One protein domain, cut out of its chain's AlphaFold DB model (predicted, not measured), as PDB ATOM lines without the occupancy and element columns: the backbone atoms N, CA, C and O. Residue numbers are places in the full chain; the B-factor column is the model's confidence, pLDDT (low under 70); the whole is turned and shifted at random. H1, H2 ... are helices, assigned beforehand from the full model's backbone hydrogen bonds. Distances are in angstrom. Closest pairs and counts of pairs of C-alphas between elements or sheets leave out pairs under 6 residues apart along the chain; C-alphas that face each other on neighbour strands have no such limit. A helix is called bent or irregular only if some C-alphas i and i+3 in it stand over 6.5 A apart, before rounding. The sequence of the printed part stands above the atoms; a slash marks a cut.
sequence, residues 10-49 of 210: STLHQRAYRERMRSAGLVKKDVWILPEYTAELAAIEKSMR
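This is residues 10 to 49 of the 210 residues of an uncharacterized protein of Xanthomonadaceae bacterium NML03-0222 (UniProt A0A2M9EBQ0). What does the model look like? It is an open, roughly N-shaped piece: two helices of 14 residues each, H1 and H2, stand apart with an empty space between them, and the stretched link of residues 24 to 34 runs as a diagonal from the end of H1 to the beginning of H2. What is it made of, and how large is it? The printed part has 40 residues with two named helices, H1 then H2, and no named strand, and its class is all helix. It is loose, with a radius of gyration of the C-alphas of 12.3 A and spans of 32 by 22 by 13 A.

Where is the first helix? H1 is residues 10 to 23, 19.9 A from first to last C-alpha, and C-alpha 10 is at (163.240, 184.763, 181.667). Where is the second? H2 is residues 35 to 48, 20.7 A long, from C-alpha 35 at (167.028, 168.327, 161.926) to C-alpha 48 at (182.994, 181.164, 164.553).

Do the helices meet? H1 and H2 are apart, with no C-alpha of the one within 8 A of the other. Residues 10 to 17 of H1 stand free, and so do residues 34 to 40, of which 35 to 40 belong to H2, and residues 42 to 47 of H2. How do their backbones run? In H1 every O i to N i+4 pair is within hydrogen-bond range; in H2 8 of 10 are. H2 is irregular: C-alphas 36 and 39 are 7.5 A apart, against about 5 A in a regular helix.

How far does it reach? The two C-alphas farthest apart, those of Leu 12 and Glu 36, are 31.8 A apart. Is there a cut or a long link? The printed part has no cut, and 11 residues make the long link from H1 to H2. Where is confidence low? The mean pLDDT of the printed part is 80.7, and residues 10 to 11 are under 70.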
ATOM      1  N   SER A  10     162.683 185.368 182.887       56.56
ATOM      2  CA  SER A  10     163.240 184.763 181.667       56.56
ATOM      3  C   SER A  10     163.541 185.794 180.566       56.56
ATOM      4  O   SER A  10     164.572 185.695 179.901       56.56
ATOM      5  N   THR A  11     162.715 186.833 180.422       63.53
ATOM      6  CA  THR A  11     162.937 187.948 179.487       63.53
ATOM      7  C   THR A  11     164.173 188.771 179.863       63.53
ATOM      8  O   THR A  11     164.953 189.148 178.987       63.53
ATOM      9  N   LEU A  12     164.394 189.009 181.161       72.31
ATOM     10  CA  LEU A  12     165.588 189.701 181.659       72.31
ATOM     11  C   LEU A  12     166.865 188.888 181.398       72.31
ATOM     12  O   LEU A  12     167.847 189.439 180.903       72.31
ATOM     13  N   HIS A  13     166.834 187.570 181.628       71.75
ATOM     14  CA  HIS A  13     167.970 186.682 181.347       71.75
ATOM     15  C   HIS A  13     168.304 186.624 179.848       71.75
ATOM     16  O   HIS A  13     169.475 186.699 179.470       71.75
ATOM     17  N   GLN A  14     167.289 186.541 178.981       71.44
ATOM     18  CA  GLN A  14     167.480 186.557 177.528       71.44
ATOM     19  C   GLN A  14     168.069 187.883 177.041       71.44
ATOM     20  O   GLN A  14     168.946 187.887 176.173       71.44
ATOM     21  N   ARG A  15     167.616 189.010 177.604       76.00
ATOM     22  CA  ARG A  15     168.155 190.334 177.289       76.00
ATOM     23  C   ARG A  15     169.621 190.445 177.705       76.00
ATOM     24  O   ARG A  15     170.446 190.768 176.855       76.00
ATOM     25  N   ALA A  16     169.946 190.076 178.943       77.44
ATOM     26  CA  ALA A  16     171.315 190.088 179.456       77.44
ATOM     27  C   ALA A  16     172.249 189.163 178.653       77.44
ATOM     28  O   ALA A  16     173.393 189.508 178.369       77.44
ATOM     29  N   TYR A  17     171.770 187.990 178.227       74.94
ATOM     30  CA  TYR A  17     172.533 187.096 177.352       74.94
ATOM     31  C   TYR A  17     172.819 187.723 175.980       74.94
ATOM     32  O   TYR A  17     173.963 187.701 175.529       74.94
ATOM     33  N   ARG A  18     171.814 188.329 175.331       76.56
ATOM     34  CA  ARG A  18     171.994 189.004 174.032       76.56
ATOM     35  C   ARG A  18     172.901 190.225 174.136       76.56
ATOM     36  O   ARG A  18     173.676 190.467 173.219       76.56
ATOM     37  N   GLU A  19     172.808 190.984 175.224       81.38
ATOM     38  CA  GLU A  19     173.700 192.115 175.491       81.38
ATOM     39  C   GLU A  19     175.151 191.639 175.622       81.38
ATOM     40  O   GLU A  19     175.997 192.153 174.899       81.38
ATOM     41  N   ARG A  20     175.425 190.575 176.392       83.88
ATOM     42  CA  ARG A  20     176.771 189.970 176.472       83.88
ATOM     43  C   ARG A  20     177.306 189.514 175.114       83.88
ATOM     44  O   ARG A  20     178.456 189.793 174.796       83.88
ATOM     45  N   MET A  21     176.476 188.851 174.306       82.31
ATOM     46  CA  MET A  21     176.884 188.405 172.968       82.31
ATOM     47  C   MET A  21     177.201 189.588 172.040       82.31
ATOM     48  O   MET A  21     178.215 189.555 171.349       82.31
ATOM     49  N   ARG A  22     176.404 190.669 172.073       81.12
ATOM     50  CA  ARG A  22     176.690 191.885 171.289       81.12
ATOM     51  C   ARG A  22     177.935 192.623 171.769       81.12
ATOM     52  O   ARG A  22     178.702 193.089 170.938       81.12
ATOM     53  N   SER A  23     178.152 192.718 173.082       81.06
ATOM     54  CA  SER A  23     179.363 193.327 173.648       81.06
ATOM     55  C   SER A  23     180.632 192.555 173.275       81.06
ATOM     56  O   SER A  23     181.691 193.159 173.174       81.06
ATOM     57  N   ALA A  24     180.521 191.248 173.011       78.75
ATOM     58  CA  ALA A  24     181.593 190.425 172.451       78.75
ATOM     59  C   ALA A  24     181.735 190.546 170.914       78.75
ATOM     60  O   ALA A  24     182.496 189.793 170.314       78.75
ATOM     61  N   GLY A  25     180.994 191.452 170.262       82.19
ATOM     62  CA  GLY A  25     181.032 191.674 168.811       82.19
ATOM     63  C   GLY A  25     180.217 190.676 167.978       82.19
ATOM     64  O   GLY A  25     180.268 190.722 166.751       82.19
ATOM     65  N   LEU A  26     179.447 189.781 168.609       82.00
ATOM     66  CA  LEU A  26     178.681 188.742 167.915       82.00
ATOM     67  C   LEU A  26     177.291 189.249 167.502       82.00
ATOM     68  O   LEU A  26     176.563 189.871 168.282       82.00
ATOM     69  N   VAL A  27     176.886 188.922 166.272       82.94
ATOM     70  CA  VAL A  27     175.576 189.275 165.703       82.94
ATOM     71  C   VAL A  27     174.721 188.019 165.564       82.94
ATOM     72  O   VAL A  27     175.169 187.009 165.029       82.94
ATOM     73  N   LYS A  28     173.464 188.080 166.018       82.94
ATOM     74  CA  LYS A  28     172.524 186.960 165.880       82.94
ATOM     75  C   LYS A  28     172.164 186.740 164.404       82.94
ATOM     76  O   LYS A  28     171.810 187.695 163.713       82.94
ATOM     77  N   LYS A  29     172.194 185.482 163.959       83.00
ATOM     78  CA  LYS A  29     171.674 185.027 162.664       83.00
ATOM     79  C   LYS A  29     170.597 183.970 162.897       83.00
ATOM     80  O   LYS A  29     170.727 183.166 163.814       83.00
ATOM     81  N   ASP A  30     169.538 184.017 162.099       82.56
ATOM     82  CA  ASP A  30     168.454 183.033 162.103       82.56
ATOM     83  C   ASP A  30     168.616 182.144 160.859       82.56
ATOM     84  O   ASP A  30     168.886 182.658 159.773       82.56
ATOM     85  N   VAL A  31     168.523 180.821 161.025       84.62
ATOM     86  CA  VAL A  31     168.813 179.827 159.976       84.62
ATOM     87  C   VAL A  31     167.721 178.755 159.967       84.62
ATOM     88  O   VAL A  31     167.251 178.348 161.028       84.62
ATOM     89  N   TRP A  32     167.346 178.291 158.774       85.94
ATOM     90  CA  TRP A  32     166.440 177.160 158.556       85.94
ATOM     91  C   TRP A  32     167.245 175.975 158.012       85.94
ATOM     92  O   TRP A  32     167.842 176.092 156.945       85.94
ATOM     93  N   ILE A  33     167.287 174.862 158.746       90.75
ATOM     94  CA  ILE A  33     168.036 173.642 158.390       90.75
ATOM     95  C   ILE A  33     167.206 172.393 158.703       90.75
ATOM     96  O   ILE A  33     166.296 172.444 159.532       90.75
ATOM     97  N   LEU A  34     167.538 171.270 158.059       87.69
ATOM     98  CA  LEU A  34     166.967 169.968 158.410       87.69
ATOM     99  C   LEU A  34     167.474 169.500 159.791       87.69
ATOM    100  O   LEU A  34     168.614 169.812 160.153       87.69
ATOM    101  N   PRO A  35     166.669 168.740 160.565       89.50
ATOM    102  CA  PRO A  35     167.028 168.327 161.926       89.50
ATOM    103  C   PRO A  35     168.349 167.551 162.026       89.50
ATOM    104  O   PRO A  35     169.082 167.716 163.002       89.50
ATOM    105  N   GLU A  36     168.675 166.750 161.012       88.88
ATOM    106  CA  GLU A  36     169.898 165.939 160.935       88.88
ATOM    107  C   GLU A  36     171.202 166.755 160.957       88.88
ATOM    108  O   GLU A  36     172.205 166.281 161.483       88.88
ATOM    109  N   TYR A  37     171.178 168.018 160.515       85.00
ATOM    110  CA  TYR A  37     172.368 168.884 160.474       85.00
ATOM    111  C   TYR A  37     172.547 169.761 161.723       85.00
ATOM    112  O   TYR A  37     173.440 170.609 161.781       85.00
ATOM    113  N   THR A  38     171.717 169.575 162.756       87.12
ATOM    114  CA  THR A  38     171.739 170.415 163.970       87.12
ATOM    115  C   THR A  38     173.095 170.377 164.681       87.12
ATOM    116  O   THR A  38     173.605 171.415 165.112       87.12
ATOM    117  N   ALA A  39     173.690 169.187 164.805       83.19
ATOM    118  CA  ALA A  39     174.967 169.007 165.494       83.19
ATOM    119  C   ALA A  39     176.129 169.667 164.733       83.19
ATOM    120  O   ALA A  39     176.985 170.315 165.337       83.19
ATOM    121  N   GLU A  40     176.119 169.548 163.406       81.00
ATOM    122  CA  GLU A  40     177.120 170.141 162.525       81.00
ATOM    123  C   GLU A  40     177.052 171.675 162.553       81.00
ATOM    124  O   GLU A  40     178.066 172.337 162.793       81.00
ATOM    125  N   LEU A  41     175.849 172.256 162.433       86.00
ATOM    126  CA  LEU A  41     175.665 173.707 162.507       86.00
ATOM    127  C   LEU A  41     176.152 174.272 163.851       86.00
ATOM    128  O   LEU A  41     176.806 175.316 163.875       86.00
ATOM    129  N   ALA A  42     175.895 173.578 164.964       84.19
ATOM    130  CA  ALA A  42     176.360 173.997 166.288       84.19
ATOM    131  C   ALA A  42     177.897 173.986 166.408       84.19
ATOM    132  O   ALA A  42     178.483 174.886 167.020       84.19
ATOM    133  N   ALA A  43     178.569 172.998 165.808       80.62
ATOM    134  CA  ALA A  43     180.029 172.925 165.778       80.62
ATOM    135  C   ALA A  43     180.642 174.067 164.946       80.62
ATOM    136  O   ALA A  43     181.607 174.714 165.378       80.62
ATOM    137  N   ILE A  44     180.041 174.364 163.790       81.50
ATOM    138  CA  ILE A  44     180.426 175.485 162.925       81.50
ATOM    139  C   ILE A  44     180.208 176.815 163.652       81.50
ATOM    140  O   ILE A  44     181.116 177.641 163.680       81.50
ATOM    141  N   GLU A  45     179.054 177.024 164.281       87.00
ATOM    142  CA  GLU A  45     178.745 178.254 165.014       87.00
ATOM    143  C   GLU A  45     179.739 178.489 166.159       87.00
ATOM    144  O   GLU A  45     180.319 179.570 166.278       87.00
ATOM    145  N   LYS A  46     179.990 177.464 166.985       83.25
ATOM    146  CA  LYS A  46     180.900 177.558 168.135       83.25
ATOM    147  C   LYS A  46     182.307 177.961 167.710       83.25
ATOM    148  O   LYS A  46     182.929 178.788 168.372       83.25
ATOM    149  N   SER A  47     182.793 177.412 166.602       76.25
ATOM    150  CA  SER A  47     184.116 177.753 166.089       76.25
ATOM    151  C   SER A  47     184.173 179.162 165.471       76.25
ATOM    152  O   SER A  47     185.257 179.729 165.412       76.25
ATOM    153  N   MET A  48     183.048 179.769 165.052       77.94
ATOM    154  CA  MET A  48     182.994 181.164 164.553       77.94
ATOM    155  C   MET A  48     183.086 182.211 165.670       77.94
ATOM    156  O   MET A  48     183.283 183.388 165.386       77.94
ATOM    157  N   ARG A  49     182.947 181.806 166.938       81.62
ATOM    158  CA  ARG A  49     182.980 182.723 168.090       81.62
ATOM    159  C   ARG A  49     184.397 183.064 168.575       81.62
ATOM    160  O   ARG A  49     184.534 183.944 169.419       81.62
TER     161      ARG A  49